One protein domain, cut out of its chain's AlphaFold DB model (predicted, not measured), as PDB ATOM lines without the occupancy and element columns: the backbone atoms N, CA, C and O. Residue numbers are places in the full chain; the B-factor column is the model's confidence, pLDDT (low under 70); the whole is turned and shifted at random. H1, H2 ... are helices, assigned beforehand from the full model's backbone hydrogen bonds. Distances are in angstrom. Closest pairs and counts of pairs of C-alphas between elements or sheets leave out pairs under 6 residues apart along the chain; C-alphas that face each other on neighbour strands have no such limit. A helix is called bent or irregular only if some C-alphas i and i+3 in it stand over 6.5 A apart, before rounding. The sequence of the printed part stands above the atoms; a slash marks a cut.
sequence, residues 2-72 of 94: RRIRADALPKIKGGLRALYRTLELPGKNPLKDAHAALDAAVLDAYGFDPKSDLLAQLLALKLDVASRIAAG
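AT A GLANCE: This is residues 2 to 72 of the 94 residues of an uncharacterized protein of Lentisphaerae bacterium RIFOXYB12_FULL_65_16 (UniProt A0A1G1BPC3). The model is a long, open chain of four helices: the short H1 and H2 make a small head at one end, the long H3 leads away from it, and the long H4 continues toward the other end. Residues 62 to 72, of which 62 to 70 belong to H4, stick out as a free arm. The printed part has 71 residues with four named helices, H1, H2, H3 and H4 along the chain, and no named strand; the class is all helix. It is extended, with a radius of gyration of the C-alphas of 17.5 A, and elongated, spanning 52 by 27 by 18 A.

IN THESE COORDINATES: Find C-alpha 2 at (-36.701, 17.971, -0.836); from there H1 runs through residues 2 to 11. H1 is irregular, but only just: C-alphas 7 and 10 are 6.6 A apart. Next come H2, residues 15 to 21, and H3, residues 30 to 46, which begins at C-alpha 30 (-36.258, 27.697, -7.836) and is 24.4 A long from first to last C-alpha. H4, residues 54 to 70, is 24.3 A long and ends at C-alpha 70 (-19.549, 20.353, 31.183).

HOW THE PARTS SIT: Look first at Leu 9 and Gly 15, the closest C-alphas of H1 and H2 at 6.2 A; these helices touch, about perpendicular at 79 degrees. H3 touches H1 with residues 30 to 34 alone, closest at the C-alphas of Ile 4 and Leu 31, 6.9 A, with a shallow tilt of 13 degrees, opposite ways. H2 and H3 are only just apart, closest 8.5 A. H4 touches no helix. In H2, H3 and H4 every O i to N i+4 pair is within hydrogen-bond range; in H1, 4 of 6 are.

THE WHOLE: The two C-alphas farthest apart are those of Lys 13 and Ala 71, 52.4 A. The link from H1 to H2 is tight, and those from H2 to H3 and from H3 to H4 are short. Residues 24 to 29 also stand free. The printed part has no cut, and no printed residue is under 70 in pLDDT.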
ATOM      1  N   ARG A   2     -36.753  19.372  -0.337       82.50
ATOM      2  CA  ARG A   2     -36.701  17.971  -0.836       82.50
ATOM      3  C   ARG A   2     -37.615  17.699  -2.039       82.50
ATOM      4  O   ARG A   2     -37.161  17.090  -2.994       82.50
ATOM      5  N   ARG A   3     -38.856  18.205  -2.004       81.25
ATOM      6  CA  ARG A   3     -39.805  18.124  -3.131       81.25
ATOM      7  C   ARG A   3     -39.249  18.797  -4.388       81.25
ATOM      8  O   ARG A   3     -39.120  18.153  -5.408       81.25
ATOM      9  N   ILE A   4     -38.749  20.025  -4.253       81.25
ATOM     10  CA  ILE A   4     -38.154  20.791  -5.361       81.25
ATOM     11  C   ILE A   4     -36.963  20.052  -5.991       81.25
ATOM     12  O   ILE A   4     -36.853  20.005  -7.211       81.25
ATOM     13  N   ARG A   5     -36.097  19.415  -5.186       81.06
ATOM     14  CA  ARG A   5     -35.035  18.544  -5.721       81.06
ATOM     15  C   ARG A   5     -35.612  17.329  -6.454       81.06
ATOM     16  O   ARG A   5     -35.130  17.022  -7.535       81.06
ATOM     17  N   ALA A   6     -36.613  16.655  -5.886       82.12
ATOM     18  CA  ALA A   6     -37.249  15.487  -6.498       82.12
ATOM     19  C   ALA A   6     -37.947  15.826  -7.828       82.12
ATOM     20  O   ALA A   6     -37.843  15.052  -8.771       82.12
ATOM     21  N   ASP A   7     -38.565  17.001  -7.928       82.06
ATOM     22  CA  ASP A   7     -39.265  17.462  -9.132       82.06
ATOM     23  C   ASP A   7     -38.301  17.964 -10.221       82.06
ATOM     24  O   ASP A   7     -38.602  17.888 -11.416       82.06
ATOM     25  N   ALA A   8     -37.140  18.501  -9.825       80.00
ATOM     26  CA  ALA A   8     -36.134  19.044 -10.739       80.00
ATOM     27  C   ALA A   8     -35.154  17.982 -11.262       80.00
ATOM     28  O   ALA A   8     -34.709  18.068 -12.406       80.00
ATOM     29  N   LEU A   9     -34.831  16.967 -10.455       79.19
ATOM     30  CA  LEU A   9     -33.882  15.911 -10.810       79.19
ATOM     31  C   LEU A   9     -34.229  15.139 -12.102       79.19
ATOM     32  O   LEU A   9     -33.319  14.962 -12.910       79.19
ATOM     33  N   PRO A  10     -35.484  14.716 -12.367       81.81
ATOM     34  CA  PRO A  10     -35.815  14.003 -13.605       81.81
ATOM     35  C   PRO A  10     -35.756  14.897 -14.853       81.81
ATOM     36  O   PRO A  10     -35.675  14.389 -15.966       81.81
ATOM     37  N   LYS A  11     -35.776  16.226 -14.687       81.12
ATOM     38  CA  LYS A  11     -35.775  17.201 -15.789       81.12
ATOM     39  C   LYS A  11     -34.362  17.591 -16.242       81.12
ATOM     40  O   LYS A  11     -34.222  18.297 -17.237       81.12
ATOM     41  N   ILE A  12     -33.318  17.153 -15.531       78.00
ATOM     42  CA  ILE A  12     -31.923  17.531 -15.792       78.00
ATOM     43  C   ILE A  12     -31.085  16.297 -16.131       78.00
ATOM     44  O   ILE A  12     -30.961  15.359 -15.343       78.00
ATOM     45  N   LYS A  13     -30.419  16.331 -17.290       73.75
ATOM     46  CA  LYS A  13     -29.393  15.344 -17.648       73.75
ATOM     47  C   LYS A  13     -28.103  15.634 -16.868       73.75
ATOM     48  O   LYS A  13     -27.628  16.764 -16.856       73.75
ATOM     49  N   GLY A  14     -27.536  14.613 -16.220       76.50
ATOM     50  CA  GLY A  14     -26.310  14.731 -15.409       76.50
ATOM     51  C   GLY A  14     -26.519  14.715 -13.884       76.50
ATOM     52  O   GLY A  14     -25.570  14.949 -13.132       76.50
ATOM     53  N   GLY A  15     -27.737  14.418 -13.415       82.00
ATOM     54  CA  GLY A  15     -28.038  14.121 -12.009       82.00
ATOM     55  C   GLY A  15     -27.902  15.312 -11.052       82.00
ATOM     56  O   GLY A  15     -27.940  16.474 -11.457       82.00
ATOM     57  N   LEU A  16     -27.729  15.030  -9.753       79.06
ATOM     58  CA  LEU A  16     -27.641  16.060  -8.703       79.06
ATOM     59  C   LEU A  16     -26.507  17.059  -8.944       79.06
ATOM     60  O   LEU A  16     -26.667  18.241  -8.662       79.06
ATOM     61  N   ARG A  17     -25.372  16.609  -9.490       83.25
ATOM     62  CA  ARG A  17     -24.245  17.499  -9.793       83.25
ATOM     63  C   ARG A  17     -24.625  18.539 -10.843       83.25
ATOM     64  O   ARG A  17     -24.325  19.714 -10.660       83.25
ATOM     65  N   ALA A  18     -25.306  18.123 -11.912       80.88
ATOM     66  CA  ALA A  18     -25.807  19.045 -12.925       80.88
ATOM     67  C   ALA A  18     -26.860  19.999 -12.343       80.88
ATOM     68  O   ALA A  18     -26.805  21.194 -12.611       80.88
ATOM     69  N   LEU A  19     -27.746  19.500 -11.471       80.06
ATOM     70  CA  LEU A  19     -28.720  20.326 -10.753       80.06
ATOM     71  C   LEU A  19     -28.038  21.416  -9.907       80.06
ATOM     72  O   LEU A  19     -28.461  22.565  -9.962       80.06
ATOM     73  N   TYR A  20     -26.964  21.109  -9.175       82.06
ATOM     74  CA  TYR A  20     -26.244  22.123  -8.392       82.06
ATOM     75  C   TYR A  20     -25.458  23.116  -9.251       82.06
ATOM     76  O   TYR A  20     -25.428  24.291  -8.904       82.06
ATOM     77  N   ARG A  21     -24.917  22.707 -10.408       83.62
ATOM     78  CA  ARG A  21     -24.299  23.655 -11.358       83.62
ATOM     79  C   ARG A  21     -25.281  24.716 -11.851       83.62
ATOM     80  O   ARG A  21     -24.872  25.831 -12.143       83.62
ATOM     81  N   THR A  22     -26.584  24.423 -11.887       79.69
ATOM     82  CA  THR A  22     -27.585  25.447 -12.235       79.69
ATOM     83  C   THR A  22     -27.642  26.601 -11.228       79.69
ATOM     84  O   THR A  22     -28.171  27.662 -11.556       79.69
ATOM     85  N   LEU A  23     -27.105  26.439 -10.010       80.38
ATOM     86  CA  LEU A  23     -26.992  27.531  -9.040       80.38
ATOM     87  C   LEU A  23     -25.933  28.560  -9.446       80.38
ATOM     88  O   LEU A  23     -26.061  29.729  -9.095       80.38
ATOM     89  N   GLU A  24     -24.911  28.151 -10.190       78.69
ATOM     90  CA  GLU A  24     -23.840  29.039 -10.655       78.69
ATOM     91  C   GLU A  24     -24.300  29.899 -11.842       78.69
ATOM     92  O   GLU A  24     -23.718  30.945 -12.117       78.69
ATOM     93  N   LEU A  25     -25.385  29.500 -12.517       79.31
ATOM     94  CA  LEU A  25     -25.935  30.240 -13.646       79.31
ATOM     95  C   LEU A  25     -26.715  31.489 -13.182       79.31
ATOM     96  O   LEU A  25     -27.445  31.440 -12.178       79.31
ATOM     97  N   PRO A  26     -26.591  32.615 -13.912       74.00
ATOM     98  CA  PRO A  26     -27.409  33.798 -13.676       74.00
ATOM     99  C   PRO A  26     -28.872  33.527 -14.063       74.00
ATOM    100  O   PRO A  26     -29.152  32.812 -15.022       74.00
ATOM    101  N   GLY A  27     -29.813  34.112 -13.318       78.69
ATOM    102  CA  GLY A  27     -31.255  33.967 -13.550       78.69
ATOM    103  C   GLY A  27     -32.026  33.396 -12.357       78.69
ATOM    104  O   GLY A  27     -31.448  33.010 -11.337       78.69
ATOM    105  N   LYS A  28     -33.361  33.365 -12.483       72.69
ATOM    106  CA  LYS A  28     -34.254  32.800 -11.463       72.69
ATOM    107  C   LYS A  28     -34.048  31.291 -11.383       72.69
ATOM    108  O   LYS A  28     -34.253  30.585 -12.369       72.69
ATOM    109  N   ASN A  29     -33.671  30.802 -10.205       80.56
ATOM    110  CA  ASN A  29     -33.498  29.380  -9.956       80.56
ATOM    111  C   ASN A  29     -34.351  28.970  -8.746       80.56
ATOM    112  O   ASN A  29     -34.032  29.382  -7.629       80.56
ATOM    113  N   PRO A  30     -35.375  28.114  -8.927       80.38
ATOM    114  CA  PRO A  30     -36.258  27.697  -7.836       80.38
ATOM    115  C   PRO A  30     -35.512  26.974  -6.706       80.38
ATOM    116  O   PRO A  30     -36.006  26.895  -5.583       80.38
ATOM    117  N   LEU A  31     -34.311  26.447  -6.970       84.38
ATOM    118  CA  LEU A  31     -33.457  25.860  -5.947       84.38
ATOM    119  C   LEU A  31     -32.823  26.933  -5.045       84.38
ATOM    120  O   LEU A  31     -32.731  26.695  -3.844       84.38
ATOM    121  N   LYS A  32     -32.450  28.107  -5.582       84.88
ATOM    122  CA  LYS A  32     -31.956  29.250  -4.785       84.88
ATOM    123  C   LYS A  32     -33.043  29.758  -3.844       84.88
ATOM    124  O   LYS A  32     -32.800  29.876  -2.648       84.88
ATOM    125  N   ASP A  33     -34.254  29.945  -4.361       86.56
ATOM    126  CA  ASP A  33     -35.397  30.392  -3.555       86.56
ATOM    127  C   ASP A  33     -35.737  29.366  -2.463       86.56
ATOM    128  O   ASP A  33     -35.995  29.709  -1.310       86.56
ATOM    129  N   ALA A  34     -35.657  28.073  -2.796       88.06
ATOM    130  CA  ALA A  34     -35.843  26.996  -1.830       88.06
ATOM    131  C   ALA A  34     -34.759  26.940  -0.745       88.06
ATOM    132  O   ALA A  34     -35.046  26.445   0.347       88.06
ATOM    133  N   HIS A  35     -33.531  27.361  -1.061       87.75
ATOM    134  CA  HIS A  35     -32.445  27.502  -0.094       87.75
ATOM    135  C   HIS A  35     -32.713  28.690   0.831       87.75
ATOM    136  O   HIS A  35     -32.776  28.484   2.035       87.75
ATOM    137  N   ALA A  36     -33.029  29.867   0.286       89.88
ATOM    138  CA  ALA A  36     -33.353  31.048   1.085       89.88
ATOM    139  C   ALA A  36     -34.535  30.808   2.044       89.88
ATOM    140  O   ALA A  36     -34.470  31.160   3.219       89.88
ATOM    141  N   ALA A  37     -35.596  30.143   1.574       89.88
ATOM    142  CA  ALA A  37     -36.736  29.787   2.418       89.88
ATOM    143  C   ALA A  37     -36.374  28.773   3.518       89.88
ATOM    144  O   ALA A  37     -36.928  28.823   4.616       89.88
ATOM    145  N   LEU A  38     -35.462  27.837   3.231       89.06
ATOM    146  CA  LEU A  38     -34.970  26.896   4.234       89.06
ATOM    147  C   LEU A  38     -34.113  27.614   5.279       89.06
ATOM    148  O   LEU A  38     -34.314  27.381   6.465       89.06
ATOM    149  N   ASP A  39     -33.205  28.484   4.847       90.25
ATOM    150  CA  ASP A  39     -32.311  29.224   5.736       90.25
ATOM    151  C   ASP A  39     -33.117  30.137   6.669       90.25
ATOM    152  O   ASP A  39     -32.897  30.114   7.877       90.25
ATOM    153  N   ALA A  40     -34.135  30.834   6.154       90.31
ATOM    154  CA  ALA A  40     -35.047  31.635   6.971       90.31
ATOM    155  C   ALA A  40     -35.770  30.799   8.043       90.31
ATOM    156  O   ALA A  40     -35.816  31.193   9.204       90.31
ATOM    157  N   ALA A  41     -36.283  29.618   7.678       89.25
ATOM    158  CA  ALA A  41     -36.941  28.723   8.631       89.25
ATOM    159  C   ALA A  41     -35.970  28.149   9.679       89.25
ATOM    160  O   ALA A  41     -36.369  27.881  10.810       89.25
ATOM    161  N   VAL A  42     -34.701  27.936   9.313       89.38
ATOM    162  CA  VAL A  42     -33.662  27.502  10.256       89.38
ATOM    163  C   VAL A  42     -33.334  28.627  11.231       89.38
ATOM    164  O   VAL A  42     -33.308  28.378  12.431       89.38
ATOM    165  N   LEU A  43     -33.127  29.850  10.745       90.56
ATOM    166  CA  LEU A  43     -32.849  30.998  11.609       90.56
ATOM    167  C   LEU A  43     -33.993  31.240  12.600       90.56
ATOM    168  O   LEU A  43     -33.727  31.370  13.790       90.56
ATOM    169  N   ASP A  44     -35.244  31.174  12.141       88.81
ATOM    170  CA  ASP A  44     -36.431  31.267  13.001       88.81
ATOM    171  C   ASP A  44     -36.470  30.155  14.064       88.81
ATOM    172  O   ASP A  44     -36.637  30.421  15.251       88.81
ATOM    173  N   ALA A  45     -36.204  28.902  13.674       87.75
ATOM    174  CA  ALA A  45     -36.185  27.772  14.607       87.75
ATOM    175  C   ALA A  45     -35.094  27.880  15.689       87.75
ATOM    176  O   ALA A  45     -35.274  27.353  16.788       87.75
ATOM    177  N   TYR A  46     -33.969  28.528  15.376       87.75
ATOM    178  CA  TYR A  46     -32.898  28.814  16.333       87.75
ATOM    179  C   TYR A  46     -33.085  30.151  17.069       87.75
ATOM    180  O   TYR A  46     -32.338  30.423  18.008       87.75
ATOM    181  N   GLY A  47     -34.064  30.973  16.674       89.38
ATOM    182  CA  GLY A  47     -34.265  32.321  17.208       89.38
ATOM    183  C   GLY A  47     -33.147  33.300  16.839       89.38
ATOM    184  O   GLY A  47     -32.889  34.240  17.586       89.38
ATOM    185  N   PHE A  48     -32.444  33.060  15.729       92.75
ATOM    186  CA  PHE A  48     -31.358  33.918  15.263       92.75
ATOM    187  C   PHE A  48     -31.897  35.118  14.489       92.75
ATOM    188  O   PHE A  48     -32.789  34.986  13.651       92.75
ATOM    189  N   ASP A  49     -31.297  36.283  14.720       91.06
ATOM    190  CA  ASP A  49     -31.547  37.471  13.919       91.06
ATOM    191  C   ASP A  49     -30.701  37.415  12.631       91.06
ATOM    192  O   ASP A  49     -29.467  37.472  12.711       91.06
ATOM    193  N   PRO A  50     -31.329  37.334  11.439       87.50
ATOM    194  CA  PRO A  50     -30.626  37.319  10.155       87.50
ATOM    195  C   PRO A  50     -29.856  38.611   9.854       87.50
ATOM    196  O   PRO A  50     -29.009  38.608   8.964       87.50
ATOM    197  N   LYS A  51     -30.174  39.725  10.528       89.94
ATOM    198  CA  LYS A  51     -29.521  41.028  10.313       89.94
ATOM    199  C   LYS A  51     -28.301  41.241  11.207       89.94
ATOM    200  O   LYS A  51     -27.499  42.130  10.930       89.94
ATOM    201  N   SER A  52     -28.179  40.448  12.267       89.94
ATOM    202  CA  SER A  52     -27.067  40.484  13.213       89.94
ATOM    203  C   SER A  52     -25.942  39.533  12.784       89.94
ATOM    204  O   SER A  52     -26.097  38.734  11.861       89.94
ATOM    205  N   ASP A  53     -24.786  39.594  13.455       92.75
ATOM    206  CA  ASP A  53     -23.661  38.697  13.165       92.75
ATOM    207  C   ASP A  53     -24.039  37.236  13.466       92.75
ATOM    208  O   ASP A  53     -24.167  36.811  14.619       92.75
ATOM    209  N   LEU A  54     -24.240  36.458  12.403       92.44
ATOM    210  CA  LEU A  54     -24.635  35.058  12.483       92.44
ATOM    211  C   LEU A  54     -23.546  34.175  13.112       92.44
ATOM    212  O   LEU A  54     -23.865  33.211  13.813       92.44
ATOM    213  N   LEU A  55     -22.266  34.481  12.880       94.25
ATOM    214  CA  LEU A  55     -21.162  33.706  13.446       94.25
ATOM    215  C   LEU A  55     -21.053  33.945  14.949       94.25
ATOM    216  O   LEU A  55     -20.851  32.985  15.696       94.25
ATOM    217  N   ALA A  56     -21.251  35.187  15.394       94.88
ATOM    218  CA  ALA A  56     -21.294  35.521  16.813       94.88
ATOM    219  C   ALA A  56     -22.460  34.816  17.529       94.88
ATOM    220  O   ALA A  56     -22.256  34.202  18.577       94.88
ATOM    221  N   GLN A  57     -23.658  34.819  16.935       93.50
ATOM    222  CA  GLN A  57     -24.829  34.110  17.473       93.50
ATOM    223  C   GLN A  57     -24.591  32.595  17.569       93.50
ATOM    224  O   GLN A  57     -24.870  31.974  18.598       93.50
ATOM    225  N   LEU A  58     -24.004  31.995  16.529       94.00
ATOM    226  CA  LEU A  58     -23.665  30.574  16.525       94.00
ATOM    227  C   LEU A  58     -22.582  30.232  17.559       94.00
ATOM    228  O   LEU A  58     -22.640  29.170  18.180       94.00
ATOM    229  N   LEU A  59     -21.588  31.104  17.742       95.12
ATOM    230  CA  LEU A  59     -20.550  30.928  18.754       95.12
ATOM    231  C   LEU A  59     -21.142  30.989  20.165       95.12
ATOM    232  O   LEU A  59     -20.851  30.108  20.972       95.12
ATOM    233  N   ALA A  60     -22.007  31.967  20.442       94.88
ATOM    234  CA  ALA A  60     -22.693  32.088  21.724       94.88
ATOM    235  C   ALA A  60     -23.502  30.824  22.051       94.88
ATOM    236  O   ALA A  60     -23.361  30.264  23.139       94.88
ATOM    237  N   LEU A  61     -24.262  30.307  21.077       92.69
ATOM    238  CA  LEU A  61     -24.988  29.045  21.222       92.69
ATOM    239  C   LEU A  61     -24.046  27.867  21.524       92.69
ATOM    240  O   LEU A  61     -24.335  27.049  22.395       92.69
ATOM    241  N   LYS A  62     -22.914  27.761  20.815       93.19
ATOM    242  CA  LYS A  62     -21.937  26.684  21.048       93.19
ATOM    243  C   LYS A  62     -21.340  26.742  22.450       93.19
ATOM    244  O   LYS A  62     -21.159  25.688  23.055       93.19
ATOM    245  N   LEU A  63     -21.042  27.937  22.955       96.19
ATOM    246  CA  LEU A  63     -20.506  28.122  24.302       96.19
ATOM    247  C   LEU A  63     -21.537  27.737  25.372       96.19
ATOM    248  O   LEU A  63     -21.194  26.972  26.266       96.19
ATOM    249  N   ASP A  64     -22.797  28.168  25.237       93.88
ATOM    250  CA  ASP A  64     -23.883  27.766  26.148       93.88
ATOM    251  C   ASP A  64     -24.040  26.238  26.188       93.88
ATOM    252  O   ASP A  64     -24.007  25.627  27.257       93.88
ATOM    253  N   VAL A  65     -24.114  25.586  25.024       92.62
ATOM    254  CA  VAL A  65     -24.218  24.120  24.942       92.62
ATOM    255  C   VAL A  65     -22.999  23.434  25.567       92.62
ATOM    256  O   VAL A  65     -23.166  22.473  26.317       92.62
ATOM    257  N   ALA A  66     -21.783  23.920  25.303       94.19
ATOM    258  CA  ALA A  66     -20.564  23.360  25.880       94.19
ATOM    259  C   ALA A  66     -20.544  23.476  27.412       94.19
ATOM    260  O   ALA A  66     -20.224  22.500  28.092       94.19
ATOM    261  N   SER A  67     -20.948  24.624  27.965       94.81
ATOM    262  CA  SER A  67     -21.064  24.824  29.413       94.81
ATOM    263  C   SER A  67     -22.089  23.883  30.047       94.81
ATOM    264  O   SER A  67     -21.818  23.303  31.097       94.81
ATOM    265  N   ARG A  68     -23.241  23.663  29.398       94.31
ATOM    266  CA  ARG A  68     -24.262  22.717  29.880       94.31
ATOM    267  C   ARG A  68     -23.767  21.275  29.879       94.31
ATOM    268  O   ARG A  68     -23.989  20.560  30.852       94.31
ATOM    269  N   ILE A  69     -23.053  20.867  28.827       93.56
ATOM    270  CA  ILE A  69     -22.418  19.542  28.757       93.56
ATOM    271  C   ILE A  69     -21.401  19.380  29.889       93.56
ATOM    272  O   ILE A  69     -21.424  18.366  30.583       93.56
ATOM    273  N   ALA A  70     -20.544  20.381  30.111       94.81
ATOM    274  CA  ALA A  70     -19.549  20.353  31.183       94.81
ATOM    275  C   ALA A  70     -20.192  20.272  32.581       94.81
ATOM    276  O   ALA A  70     -19.659  19.610  33.466       94.81
ATOM    277  N   ALA A  71     -21.361  20.889  32.762       94.50
ATOM    278  CA  ALA A  71     -22.155  20.814  33.986       94.50
ATOM    279  C   ALA A  71     -22.990  19.521  34.119       94.50
ATOM    280  O   ALA A  71     -23.750  19.384  35.077       94.50
ATOM    281  N   GLY A  72     -22.899  18.584  33.164       92.31
ATOM    282  CA  GLY A  72     -23.673  17.337  33.163       92.31
ATOM    283  C   GLY A  72     -25.174  17.525  32.909       92.31
ATOM    284  O   GLY A  72     -25.967  16.631  33.201       92.31
TER     285      GLY A  72